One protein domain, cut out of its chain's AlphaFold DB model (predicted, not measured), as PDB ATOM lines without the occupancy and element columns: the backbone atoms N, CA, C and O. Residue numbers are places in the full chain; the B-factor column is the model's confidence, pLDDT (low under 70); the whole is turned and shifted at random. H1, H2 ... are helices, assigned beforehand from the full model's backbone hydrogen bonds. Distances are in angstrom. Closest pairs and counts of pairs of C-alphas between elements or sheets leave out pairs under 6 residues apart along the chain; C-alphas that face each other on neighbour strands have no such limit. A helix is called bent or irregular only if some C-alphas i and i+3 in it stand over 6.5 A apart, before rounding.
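What this domain is: This is residues 212 to 311 of the 500 residues of an uncharacterized protein of Spirochaetes bacterium (UniProt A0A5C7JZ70). Three helices, H2, H3 and H4, cross one another in a loose body, and H1 packs across the last part of H4. Between H1 and H2 a long loop with no named element, residues 232 to 250, reaches away from the body, its C-alphas lying 11 to 34 A from the mean of all C-alphas, and Gly 240 in it is at one end of the longest C-alpha distance, 52.5 A from Arg 212. The printed part has 100 residues with four named helices, in the order H1, H2, H3, H4, and no named strand; the class is all helix. The whole is loose, with a radius of gyration of the C-alphas of 15.9 A, and elongated, spanning 52 by 31 by 21 A.

How they stand to each other: H1, residues 218 to 231, touches residues 306 to 310 of H4, residues 292 to 310, closest at the C-alphas of Ala 227 and Val 310, 5.3 A; they run the same way at a steep tilt of 68 degrees, only just short of about perpendicular. H2, residues 251 to 262, touches residues 299 to 307 of H4, with the closest C-alphas, Gly 254 and Ile 303, 5.5 A apart, at a steep tilt of 63 degrees, opposite ways. H3, residues 272 to 285, is about perpendicular to H4 at 88 degrees; they touch, with the closest C-alphas, Tyr 281 and Ala 298, 5.4 A apart. H4 is the hub. The helix packing is mostly crossed, with no shallow tilt among the four touching pairs. Every O i to N i+4 pair is within hydrogen-bond range in H2, H3 and H4, and 8 of 10 in H1.

Where its parts are: H1 begins at C-alpha 218 (140.518, 118.879, 67.312) and is irregular, with C-alphas 220 and 223 7.0 A apart. H1 is 18.1 A long, H2 15.8 A, H3 19.6 A and H4 27.1 A, ending at C-alpha 310 (143.413, 133.817, 72.073).

The domain as a whole: The C-alphas of Arg 212 and Gly 240, the two farthest apart, are 52.5 A apart. The printed part has no cut. The link from H1 to H2 is long. Residues 231 to 249 and residue 311 have pLDDT under 70.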
ATOM      1  N   ARG A 212     139.767 109.681  58.347       84.56
ATOM      2  CA  ARG A 212     139.147 108.797  59.346       84.56
ATOM      3  C   ARG A 212     138.336 109.547  60.404       84.56
ATOM      4  O   ARG A 212     137.397 108.970  60.939       84.56
ATOM      5  N   ASN A 213     138.640 110.820  60.661       85.44
ATOM      6  CA  ASN A 213     137.850 111.684  61.547       85.44
ATOM      7  C   ASN A 213     136.940 112.682  60.804       85.44
ATOM      8  O   ASN A 213     136.466 113.650  61.399       85.44
ATOM      9  N   GLY A 214     136.698 112.481  59.501       85.88
ATOM     10  CA  GLY A 214     135.843 113.368  58.704       85.88
ATOM     11  C   GLY A 214     136.444 114.758  58.470       85.88
ATOM     12  O   GLY A 214     135.713 115.735  58.317       85.88
ATOM     13  N   ASN A 215     137.775 114.862  58.447       85.12
ATOM     14  CA  ASN A 215     138.540 116.105  58.359       85.12
ATOM     15  C   ASN A 215     138.234 117.082  59.504       85.12
ATOM     16  O   ASN A 215     138.268 118.302  59.296       85.12
ATOM     17  N   ASN A 216     137.950 116.568  60.701       84.69
ATOM     18  CA  ASN A 216     137.507 117.338  61.863       84.69
ATOM     19  C   ASN A 216     138.461 117.210  63.065       84.69
ATOM     20  O   ASN A 216     138.026 116.976  64.194       84.69
ATOM     21  N   GLY A 217     139.765 117.361  62.816       89.75
ATOM     22  CA  GLY A 217     140.788 117.314  63.854       89.75
ATOM     23  C   GLY A 217     140.569 118.379  64.918       89.75
ATOM     24  O   GLY A 217     140.274 119.541  64.614       89.75
ATOM     25  N   PHE A 218     140.714 117.985  66.180       91.44
ATOM     26  CA  PHE A 218     140.518 118.879  67.312       91.44
ATOM     27  C   PHE A 218     141.472 120.083  67.274       91.44
ATOM     28  O   PHE A 218     141.029 121.218  67.428       91.44
ATOM     29  N   MET A 219     142.758 119.846  67.011       87.69
ATOM     30  CA  MET A 219     143.809 120.869  67.006       87.69
ATOM     31  C   MET A 219     143.805 121.723  65.735       87.69
ATOM     32  O   MET A 219     144.209 122.881  65.787       87.69
ATOM     33  N   ASP A 220     143.327 121.178  64.617       83.81
ATOM     34  CA  ASP A 220     143.314 121.885  63.330       83.81
ATOM     35  C   ASP A 220     142.085 122.784  63.159       83.81
ATOM     36  O   ASP A 220     142.147 123.784  62.446       83.81
ATOM     37  N   LYS A 221     140.955 122.433  63.789       83.56
ATOM     38  CA  LYS A 221     139.681 123.150  63.616       83.56
ATOM     39  C   LYS A 221     139.023 123.521  64.934       83.56
ATOM     40  O   LYS A 221     138.868 124.701  65.236       83.56
ATOM     41  N   GLN A 222     138.656 122.517  65.729       85.56
ATOM     42  CA  GLN A 222     137.762 122.720  66.875       85.56
ATOM     43  C   GLN A 222     138.356 123.689  67.907       85.56
ATOM     44  O   GLN A 222     137.637 124.516  68.465       85.56
ATOM     45  N   VAL A 223     139.669 123.625  68.139       85.12
ATOM     46  CA  VAL A 223     140.351 124.471  69.124       85.12
ATOM     47  C   VAL A 223     140.366 125.954  68.733       85.12
ATOM     48  O   VAL A 223     140.289 126.806  69.613       85.12
ATOM     49  N   TYR A 224     140.392 126.281  67.435       80.31
ATOM     50  CA  TYR A 224     140.358 127.668  66.958       80.31
ATOM     51  C   TYR A 224     138.970 128.291  67.115       80.31
ATOM     52  O   TYR A 224     138.860 129.442  67.536       80.31
ATOM     53  N   ASP A 225     137.908 127.525  66.857       80.69
ATOM     54  CA  ASP A 225     136.533 127.973  67.107       80.69
ATOM     55  C   ASP A 225     136.295 128.227  68.605       80.69
ATOM     56  O   ASP A 225     135.653 129.208  68.999       80.69
ATOM     57  N   ILE A 226     136.871 127.373  69.457       80.75
ATOM     58  CA  ILE A 226     136.858 127.538  70.914       80.75
ATOM     59  C   ILE A 226     137.628 128.800  71.318       80.75
ATOM     60  O   ILE A 226     137.083 129.628  72.048       80.75
ATOM     61  N   ALA A 227     138.857 128.977  70.827       77.44
ATOM     62  CA  ALA A 227     139.685 130.143  71.128       77.44
ATOM     63  C   ALA A 227     138.989 131.452  70.717       77.44
ATOM     64  O   ALA A 227     138.927 132.388  71.509       77.44
ATOM     65  N   LYS A 228     138.365 131.485  69.534       73.88
ATOM     66  CA  LYS A 228     137.559 132.622  69.067       73.88
ATOM     67  C   LYS A 228     136.348 132.892  69.965       73.88
ATOM     68  O   LYS A 228     136.062 134.029  70.318       73.88
ATOM     69  N   THR A 229     135.643 131.850  70.397       73.06
ATOM     70  CA  THR A 229     134.531 132.025  71.349       73.06
ATOM     71  C   THR A 229     135.027 132.606  72.680       73.06
ATOM     72  O   THR A 229     134.333 133.393  73.317       73.06
ATOM     73  N   MET A 230     136.250 132.259  73.091       72.62
ATOM     74  CA  MET A 230     136.879 132.784  74.305       72.62
ATOM     75  C   MET A 230     137.484 134.192  74.147       72.62
ATOM     76  O   MET A 230     137.680 134.859  75.169       72.62
ATOM     77  N   SER A 231     137.761 134.663  72.922       65.44
ATOM     78  CA  SER A 231     138.236 136.034  72.662       65.44
ATOM     79  C   SER A 231     137.130 137.089  72.758       65.44
ATOM     80  O   SER A 231     137.409 138.240  73.086       65.44
ATOM     81  N   ASP A 232     135.876 136.714  72.498       56.09
ATOM     82  CA  ASP A 232     134.828 137.660  72.087       56.09
ATOM     83  C   ASP A 232     133.952 138.244  73.219       56.09
ATOM     84  O   ASP A 232     132.849 138.733  72.967       56.09
ATOM     85  N   GLU A 233     134.418 138.291  74.473       52.50
ATOM     86  CA  GLU A 233     133.609 138.860  75.568       52.50
ATOM     87  C   GLU A 233     133.938 140.339  75.857       52.50
ATOM     88  O   GLU A 233     134.944 140.696  76.474       52.50
ATOM     89  N   TYR A 234     133.046 141.216  75.388       46.50
ATOM     90  CA  TYR A 234     133.064 142.668  75.584       46.50
ATOM     91  C   TYR A 234     132.644 143.020  77.025       46.50
ATOM     92  O   TYR A 234     131.489 142.814  77.402       46.50
ATOM     93  N   LYS A 235     133.517 143.640  77.832       44.44
ATOM     94  CA  LYS A 235     133.050 144.379  79.020       44.44
ATOM     95  C   LYS A 235     132.488 145.725  78.556       44.44
ATOM     96  O   LYS A 235     133.227 146.687  78.377       44.44
ATOM     97  N   ILE A 236     131.170 145.800  78.343       41.41
ATOM     98  CA  ILE A 236     130.478 147.090  78.208       41.41
ATOM     99  C   ILE A 236     130.509 147.757  79.584       41.41
ATOM    100  O   ILE A 236     129.809 147.327  80.502       41.41
ATOM    101  N   ASN A 237     131.316 148.806  79.727       40.62
ATOM    102  CA  ASN A 237     131.282 149.640  80.918       40.62
ATOM    103  C   ASN A 237     129.932 150.382  80.951       40.62
ATOM    104  O   ASN A 237     129.621 151.142  80.029       40.62
ATOM    105  N   LYS A 238     129.096 150.129  81.968       42.03
ATOM    106  CA  LYS A 238     127.763 150.757  82.100       42.03
ATOM    107  C   LYS A 238     127.833 152.218  82.564       42.03
ATOM    108  O   LYS A 238     126.833 152.923  82.489       42.03
ATOM    109  N   ASP A 239     129.019 152.682  82.945       39.66
ATOM    110  CA  ASP A 239     129.246 153.975  83.599       39.66
ATOM    111  C   ASP A 239     129.467 155.135  82.610       39.66
ATOM    112  O   ASP A 239     129.940 156.205  82.982       39.66
ATOM    113  N   GLY A 240     129.190 154.934  81.317       39.91
ATOM    114  CA  GLY A 240     129.345 155.965  80.279       39.91
ATOM    115  C   GLY A 240     130.798 156.305  79.909       39.91
ATOM    116  O   GLY A 240     131.039 156.803  78.812       39.91
ATOM    117  N   ASN A 241     131.776 155.951  80.748       40.12
ATOM    118  CA  ASN A 241     133.206 156.015  80.442       40.12
ATOM    119  C   ASN A 241     133.657 154.725  79.740       40.12
ATOM    120  O   ASN A 241     133.920 153.695  80.362       40.12
ATOM    121  N   ARG A 242     133.715 154.781  78.407       45.94
ATOM    122  CA  ARG A 242     134.113 153.669  77.531       45.94
ATOM    123  C   ARG A 242     135.633 153.468  77.533       45.94
ATOM    124  O   ARG A 242     136.321 153.904  76.615       45.94
ATOM    125  N   THR A 243     136.150 152.781  78.545       43.81
ATOM    126  CA  THR A 243     137.380 151.983  78.435       43.81
ATOM    127  C   THR A 243     136.958 150.566  78.067       43.81
ATOM    128  O   THR A 243     136.554 149.784  78.925       43.81
ATOM    129  N   ASN A 244     136.995 150.233  76.776       43.22
ATOM    130  CA  ASN A 244     136.755 148.864  76.331       43.22
ATOM    131  C   ASN A 244     138.035 148.050  76.562       43.22
ATOM    132  O   ASN A 244     138.873 147.932  75.672       43.22
ATOM    133  N   ALA A 245     138.211 147.504  77.764       44.88
ATOM    134  CA  ALA A 245     139.228 146.483  77.982       44.88
ATOM    135  C   ALA A 245     138.702 145.161  77.408       44.88
ATOM    136  O   ALA A 245     137.759 144.577  77.944       44.88
ATOM    137  N   LYS A 246     139.292 144.694  76.305       49.03
ATOM    138  CA  LYS A 246     139.119 143.305  75.874       49.03
ATOM    139  C   LYS A 246     139.911 142.426  76.848       49.03
ATOM    140  O   LYS A 246     141.129 142.549  76.927       49.03
ATOM    141  N   GLU A 247     139.244 141.576  77.628       51.34
ATOM    142  CA  GLU A 247     139.913 140.493  78.363       51.34
ATOM    143  C   GLU A 247     140.008 139.285  77.429       51.34
ATOM    144  O   GLU A 247     139.087 138.468  77.337       51.34
ATOM    145  N   TRP A 248     141.126 139.205  76.711       61.00
ATOM    146  CA  TRP A 248     141.465 138.069  75.869       61.00
ATOM    147  C   TRP A 248     141.830 136.906  76.814       61.00
ATOM    148  O   TRP A 248     142.865 136.942  77.470       61.00
ATOM    149  N   PHE A 249     140.917 135.934  76.954       68.25
ATOM    150  CA  PHE A 249     141.011 134.742  77.815       68.25
ATOM    151  C   PHE A 249     141.018 134.968  79.349       68.25
ATOM    152  O   PHE A 249     141.524 135.950  79.880       68.25
ATOM    153  N   SER A 250     140.421 134.044  80.116       73.31
ATOM    154  CA  SER A 250     140.615 133.973  81.575       73.31
ATOM    155  C   SER A 250     140.648 132.522  82.057       73.31
ATOM    156  O   SER A 250     139.856 131.697  81.601       73.31
ATOM    157  N   THR A 251     141.523 132.206  83.019       74.12
ATOM    158  CA  THR A 251     141.709 130.832  83.531       74.12
ATOM    159  C   THR A 251     140.408 130.224  84.051       74.12
ATOM    160  O   THR A 251     140.126 129.061  83.797       74.12
ATOM    161  N   LYS A 252     139.546 131.023  84.695       79.31
ATOM    162  CA  LYS A 252     138.225 130.575  85.167       79.31
ATOM    163  C   LYS A 252     137.307 130.120  84.019       79.31
ATOM    164  O   LYS A 252     136.549 129.169  84.191       79.31
ATOM    165  N   ARG A 253     137.362 130.791  82.860       77.31
ATOM    166  CA  ARG A 253     136.598 130.406  81.659       77.31
ATOM    167  C   ARG A 253     137.201 129.176  80.991       77.31
ATOM    168  O   ARG A 253     136.450 128.274  80.634       77.31
ATOM    169  N   GLY A 254     138.530 129.114  80.896       84.31
ATOM    170  CA  GLY A 254     139.241 127.914  80.447       84.31
ATOM    171  C   GLY A 254     138.858 126.686  81.276       84.31
ATOM    172  O   GLY A 254     138.501 125.656  80.717       84.31
ATOM    173  N   ASP A 255     138.806 126.831  82.599       87.69
ATOM    174  CA  ASP A 255     138.376 125.785  83.529       87.69
ATOM    175  C   ASP A 255     136.923 125.347  83.308       87.69
ATOM    176  O   ASP A 255     136.638 124.149  83.255       87.69
ATOM    177  N   ALA A 256     136.000 126.304  83.168       86.44
ATOM    178  CA  ALA A 256     134.587 126.015  82.936       86.44
ATOM    179  C   ALA A 256     134.360 125.304  81.593       86.44
ATOM    180  O   ALA A 256     133.620 124.323  81.528       86.44
ATOM    181  N   TRP A 257     135.031 125.762  80.533       88.50
ATOM    182  CA  TRP A 257     135.007 125.107  79.229       88.50
ATOM    183  C   TRP A 257     135.595 123.702  79.294       88.50
ATOM    184  O   TRP A 257     134.965 122.764  78.808       88.50
ATOM    185  N   PHE A 258     136.764 123.541  79.918       92.44
ATOM    186  CA  PHE A 258     137.421 122.246  80.028       92.44
ATOM    187  C   PHE A 258     136.508 121.244  80.736       92.44
ATOM    188  O   PHE A 258     136.276 120.154  80.217       92.44
ATOM    189  N   LYS A 259     135.906 121.645  81.865       90.88
ATOM    190  CA  LYS A 259     134.933 120.821  82.589       90.88
ATOM    191  C   LYS A 259     133.702 120.503  81.733       90.88
ATOM    192  O   LYS A 259     133.229 119.374  81.754       90.88
ATOM    193  N   GLY A 260     133.198 121.463  80.959       89.19
ATOM    194  CA  GLY A 260     132.070 121.246  80.048       89.19
ATOM    195  C   GLY A 260     132.389 120.314  78.873       89.19
ATOM    196  O   GLY A 260     131.512 119.585  78.419       89.19
ATOM    197  N   ARG A 261     133.634 120.317  78.380       89.50
ATOM    198  CA  ARG A 261     134.060 119.525  77.219       89.50
ATOM    199  C   ARG A 261     134.539 118.125  77.594       89.50
ATOM    200  O   ARG A 261     134.143 117.157  76.950       89.50
ATOM    201  N   PHE A 262     135.410 118.027  78.591       91.19
ATOM    202  CA  PHE A 262     136.110 116.796  78.968       91.19
ATOM    203  C   PHE A 262     135.585 116.174  80.265       91.19
ATOM    204  O   PHE A 262     135.881 115.013  80.534       91.19
ATOM    205  N   GLY A 263     134.773 116.899  81.037       90.31
ATOM    206  CA  GLY A 263     134.207 116.405  82.287       90.31
ATOM    207  C   GLY A 263     135.211 116.401  83.437       90.31
ATOM    208  O   GLY A 263     136.105 117.245  83.522       90.31
ATOM    209  N   GLU A 264     135.014 115.457  84.351       90.00
ATOM    210  CA  GLU A 264     135.913 115.171  85.469       90.00
ATOM    211  C   GLU A 264     136.703 113.892  85.177       90.00
ATOM    212  O   GLU A 264     136.315 113.097  84.316       90.00
ATOM    213  N   TYR A 265     137.814 113.693  85.886       91.00
ATOM    214  CA  TYR A 265     138.632 112.502  85.707       91.00
ATOM    215  C   TYR A 265     137.806 111.237  85.964       91.00
ATOM    216  O   TYR A 265     137.246 111.040  87.043       91.00
ATOM    217  N   ASN A 266     137.754 110.364  84.963       87.38
ATOM    218  CA  ASN A 266     137.150 109.049  85.081       87.38
ATOM    219  C   ASN A 266     137.985 108.038  84.280       87.38
ATOM    220  O   ASN A 266     137.928 108.064  83.048       87.38
ATOM    221  N   PRO A 267     138.722 107.128  84.942       83.25
ATOM    222  CA  PRO A 267     139.590 106.168  84.257       83.25
ATOM    223  C   PRO A 267     138.821 105.166  83.383       83.25
ATOM    224  O   PRO A 267     139.401 104.547  82.498       83.25
ATOM    225  N   ASN A 268     137.517 105.005  83.619       83.81
ATOM    226  CA  ASN A 268     136.680 104.036  82.917       83.81
ATOM    227  C   ASN A 268     135.870 104.662  81.772       83.81
ATOM    228  O   ASN A 268     135.182 103.943  81.048       83.81
ATOM    229  N   LEU A 269     135.903 105.990  81.611       80.56
ATOM    230  CA  LEU A 269     135.139 106.667  80.569       80.56
ATOM    231  C   LEU A 269     135.923 106.684  79.253       80.56
ATOM    232  O   LEU A 269     136.950 107.345  79.128       80.56
ATOM    233  N   GLN A 270     135.393 105.984  78.255       80.00
ATOM    234  CA  GLN A 270     135.908 105.965  76.888       80.00
ATOM    235  C   GLN A 270     134.924 106.724  75.990       80.00
ATOM    236  O   GLN A 270     133.816 106.266  75.725       80.00
ATOM    237  N   SER A 271     135.316 107.918  75.562       86.44
ATOM    238  CA  SER A 271     134.559 108.815  74.690       86.44
ATOM    239  C   SER A 271     135.508 109.531  73.728       86.44
ATOM    240  O   SER A 271     136.714 109.594  73.968       86.44
ATOM    241  N   ASP A 272     134.978 110.145  72.674       86.38
ATOM    242  CA  ASP A 272     135.800 110.927  71.743       86.38
ATOM    243  C   ASP A 272     136.555 112.065  72.445       86.38
ATOM    244  O   ASP A 272     137.718 112.317  72.142       86.38
ATOM    245  N   ASN A 273     135.938 112.714  73.437       90.25
ATOM    246  CA  ASN A 273     136.577 113.796  74.188       90.25
ATOM    247  C   ASN A 273     137.701 113.284  75.092       90.25
ATOM    248  O   ASN A 273     138.780 113.874  75.112       90.25
ATOM    249  N   THR A 274     137.493 112.174  75.804       88.62
ATOM    250  CA  THR A 274     138.563 111.567  76.611       88.62
ATOM    251  C   THR A 274     139.698 111.057  75.721       88.62
ATOM    252  O   THR A 274     140.861 111.203  76.084       88.62
ATOM    253  N   ASN A 275     139.392 110.553  74.520       90.25
ATOM    254  CA  ASN A 275     140.395 110.147  73.534       90.25
ATOM    255  C   ASN A 275     141.198 111.337  72.997       90.25
ATOM    256  O   ASN A 275     142.421 111.256  72.942       90.25
ATOM    257  N   ILE A 276     140.545 112.453  72.655       93.38
ATOM    258  CA  ILE A 276     141.221 113.703  72.267       93.38
ATOM    259  C   ILE A 276     142.177 114.154  73.374       93.38
ATOM    260  O   ILE A 276     143.340 114.444  73.097       93.38
ATOM    261  N   LEU A 277     141.709 114.192  74.624       94.31
ATOM    262  CA  LEU A 277     142.522 114.641  75.752       94.31
ATOM    263  C   LEU A 277     143.718 113.711  76.000       94.31
ATOM    264  O   LEU A 277     144.832 114.194  76.179       94.31
ATOM    265  N   ASN A 278     143.503 112.394  75.949       92.12
ATOM    266  CA  ASN A 278     144.567 111.398  76.065       92.12
ATOM    267  C   ASN A 278     145.604 111.528  74.947       92.12
ATOM    268  O   ASN A 278     146.800 111.528  75.225       92.12
ATOM    269  N   GLN A 279     145.165 111.679  73.694       92.69
ATOM    270  CA  GLN A 279     146.070 111.876  72.562       92.69
ATOM    271  C   GLN A 279     146.878 113.168  72.718       92.69
ATOM    272  O   GLN A 279     148.096 113.158  72.548       92.69
ATOM    273  N   PHE A 280     146.223 114.271  73.093       94.00
ATOM    274  CA  PHE A 280     146.893 115.548  73.330       94.00
ATOM    275  C   PHE A 280     147.937 115.432  74.445       94.00
ATOM    276  O   PHE A 280     149.087 115.838  74.266       94.00
ATOM    277  N   TYR A 281     147.562 114.837  75.580       93.88
ATOM    278  CA  TYR A 281     148.463 114.675  76.716       93.88
ATOM    279  C   TYR A 281     149.638 113.758  76.386       93.88
ATOM    280  O   TYR A 281     150.776 114.096  76.710       93.88
ATOM    281  N   LYS A 282     149.401 112.653  75.673       90.31
ATOM    282  CA  LYS A 282     150.467 111.743  75.246       90.31
ATOM    283  C   LYS A 282     151.435 112.419  74.280       90.31
ATOM    284  O   LYS A 282     152.638 112.281  74.448       90.31
ATOM    285  N   GLN A 283     150.938 113.231  73.343       89.31
ATOM    286  CA  GLN A 283     151.792 114.010  72.438       89.31
ATOM    287  C   GLN A 283     152.676 115.030  73.177       89.31
ATOM    288  O   GLN A 283     153.769 115.345  72.712       89.31
ATOM    289  N   LYS A 284     152.210 115.577  74.307       89.56
ATOM    290  CA  LYS A 284     152.943 116.593  75.078       89.56
ATOM    291  C   LYS A 284     153.851 116.024  76.167       89.56
ATOM    292  O   LYS A 284     154.876 116.631  76.460       89.56
ATOM    293  N   SER A 285     153.466 114.909  76.782       87.31
ATOM    294  CA  SER A 285     154.097 114.373  77.997       87.31
ATOM    295  C   SER A 285     154.718 112.982  77.842       87.31
ATOM    296  O   SER A 285     155.383 112.527  78.770       87.31
ATOM    297  N   GLY A 286     154.483 112.298  76.719       83.81
ATOM    298  CA  GLY A 286     154.969 110.937  76.461       83.81
ATOM    299  C   GLY A 286     154.233 109.829  77.224       83.81
ATOM    300  O   GLY A 286     154.570 108.654  77.099       83.81
ATOM    301  N   LYS A 287     153.200 110.157  78.015       86.56
ATOM    302  CA  LYS A 287     152.405 109.173  78.771       86.56
ATOM    303  C   LYS A 287     150.901 109.380  78.629       86.56
ATOM    304  O   LYS A 287     150.425 110.461  78.295       86.56
ATOM    305  N   GLU A 288     150.154 108.312  78.884       87.69
ATOM    306  CA  GLU A 288     148.690 108.330  78.933       87.69
ATOM    307  C   GLU A 288     148.191 108.835  80.292       87.69
ATOM    308  O   GLU A 288     148.914 108.786  81.291       87.69
ATOM    309  N   ILE A 289     146.954 109.333  80.335       91.19
ATOM    310  CA  ILE A 289     146.335 109.784  81.583       91.19
ATOM    311  C   ILE A 289     145.916 108.549  82.380       91.19
ATOM    312  O   ILE A 289     144.929 107.896  82.045       91.19
ATOM    313  N   GLY A 290     146.667 108.232  83.436       91.00
ATOM    314  CA  GLY A 290     146.377 107.101  84.326       91.00
ATOM    315  C   GLY A 290     145.968 107.502  85.744       91.00
ATOM    316  O   GLY A 290     145.638 106.640  86.558       91.00
ATOM    317  N   SER A 291     146.013 108.797  86.065       93.88
ATOM    318  CA  SER A 291     145.779 109.323  87.409       93.88
ATOM    319  C   SER A 291     145.075 110.681  87.388       93.88
ATOM    320  O   SER A 291     145.042 111.369  86.365       93.88
ATOM    321  N   GLN A 292     144.552 111.095  88.546       93.81
ATOM    322  CA  GLN A 292     144.016 112.445  88.732       93.81
ATOM    323  C   GLN A 292     145.088 113.516  88.472       93.81
ATOM    324  O   GLN A 292     144.804 114.523  87.833       93.81
ATOM    325  N   GLU A 293     146.327 113.274  88.905       95.94
ATOM    326  CA  GLU A 293     147.453 114.193  88.699       95.94
ATOM    327  C   GLU A 293     147.763 114.380  87.207       95.94
ATOM    328  O   GLU A 293     147.991 115.500  86.746       95.94
ATOM    329  N   ASP A 294     147.715 113.293  86.429       94.94
ATOM    330  CA  ASP A 294     147.865 113.353  84.973       94.94
ATOM    331  C   ASP A 294     146.729 114.136  84.322       94.94
ATOM    332  O   ASP A 294     146.969 114.935  83.419       94.94
ATOM    333  N   PHE A 295     145.497 113.929  84.789       95.06
ATOM    334  CA  PHE A 295     144.328 114.624  84.270       95.06
ATOM    335  C   PHE A 295     144.396 116.128  84.552       95.06
ATOM    336  O   PHE A 295     144.139 116.934  83.659       95.06
ATOM    337  N   ASP A 296     144.803 116.520  85.759       94.69
ATOM    338  CA  ASP A 296     144.976 117.925  86.138       94.69
ATOM    339  C   ASP A 296     146.124 118.583  85.354       94.69
ATOM    340  O   ASP A 296     146.022 119.741  84.933       94.69
ATOM    341  N   SER A 297     147.195 117.833  85.079       96.06
ATOM    342  CA  SER A 297     148.283 118.263  84.195       96.06
ATOM    343  C   SER A 297     147.803 118.444  82.753       96.06
ATOM    344  O   SER A 297     148.050 119.489  82.146       96.06
ATOM    345  N   ALA A 298     147.057 117.477  82.211       95.69
ATOM    346  CA  ALA A 298     146.464 117.551  80.878       95.69
ATOM    347  C   ALA A 298     145.502 118.740  80.754       95.69
ATOM    348  O   ALA A 298     145.556 119.477  79.767       95.69
ATOM    349  N   LYS A 299     144.680 118.974  81.785       95.19
ATOM    350  CA  LYS A 299     143.806 120.145  81.905       95.19
ATOM    351  C   LYS A 299     144.598 121.434  81.782       95.19
ATOM    352  O   LYS A 299     144.288 122.255  80.920       95.19
ATOM    353  N   LYS A 300     145.625 121.601  82.616       94.19
ATOM    354  CA  LYS A 300     146.464 122.800  82.607       94.19
ATOM    355  C   LYS A 300     147.090 123.027  81.229       94.19
ATOM    356  O   LYS A 300     146.930 124.100  80.664       94.19
ATOM    357  N   GLN A 301     147.708 121.999  80.648       94.50
ATOM    358  CA  GLN A 301     148.354 122.092  79.334       94.50
ATOM    359  C   GLN A 301     147.372 122.446  78.206       94.50
ATOM    360  O   GLN A 301     147.711 123.231  77.323       94.50
ATOM    361  N   MET A 302     146.162 121.882  78.224       92.81
ATOM    362  CA  MET A 302     145.130 122.177  77.228       92.81
ATOM    363  C   MET A 302     144.628 123.619  77.354       92.81
ATOM    364  O   MET A 302     144.498 124.321  76.355       92.81
ATOM    365  N   ILE A 303     144.364 124.070  78.583       90.88
ATOM    366  CA  ILE A 303     143.927 125.439  78.876       90.88
ATOM    367  C   ILE A 303     145.006 126.441  78.464       90.88
ATOM    368  O   ILE A 303     144.682 127.411  77.785       90.88
ATOM    369  N   ASP A 304     146.269 126.185  78.807       89.00
ATOM    370  CA  ASP A 304     147.404 127.026  78.417       89.00
ATOM    371  C   ASP A 304     147.568 127.066  76.886       89.00
ATOM    372  O   ASP A 304     147.811 128.128  76.309       89.00
ATOM    373  N   TYR A 305     147.363 125.934  76.200       89.12
ATOM    374  CA  TYR A 305     147.374 125.887  74.738       89.12
ATOM    375  C   TYR A 305     146.255 126.740  74.132       89.12
ATOM    376  O   TYR A 305     146.531 127.580  73.281       89.12
ATOM    377  N   VAL A 306     145.010 126.594  74.595       85.81
ATOM    378  CA  VAL A 306     143.900 127.440  74.130       85.81
ATOM    379  C   VAL A 306     144.192 128.911  74.411       85.81
ATOM    380  O   VAL A 306     144.044 129.723  73.505       85.81
ATOM    381  N   ALA A 307     144.665 129.250  75.614       82.00
ATOM    382  CA  ALA A 307     145.034 130.614  75.990       82.00
ATOM    383  C   ALA A 307     146.027 131.235  75.003       82.00
ATOM    384  O   ALA A 307     145.849 132.379  74.588       82.00
ATOM    385  N   SER A 308     147.032 130.462  74.577       82.69
ATOM    386  CA  SER A 308     148.041 130.918  73.616       82.69
ATOM    387  C   SER A 308     147.467 131.283  72.241       82.69
ATOM    388  O   SER A 308     148.047 132.107  71.538       82.69
ATOM    389  N   LEU A 309     146.312 130.722  71.867       79.56
ATOM    390  CA  LEU A 309     145.622 131.017  70.606       79.56
ATOM    391  C   LEU A 309     144.712 132.248  70.682       79.56
ATOM    392  O   LEU A 309     144.327 132.777  69.642       79.56
ATOM    393  N   VAL A 310     144.344 132.696  71.887       70.88
ATOM    394  CA  VAL A 310     143.413 133.817  72.073       70.88
ATOM    395  C   VAL A 310     144.108 135.171  71.875       70.88
ATOM    396  O   VAL A 310     143.424 136.128  71.576       70.88
ATOM    397  N   GLY A 311     145.441 135.275  71.896       57.38
ATOM    398  CA  GLY A 311     146.164 136.544  71.692       57.38
ATOM    399  C   GLY A 311     146.266 137.405  72.961       57.38
ATOM    400  O   GLY A 311     145.470 137.278  73.889       57.38
TER     401      GLY A 311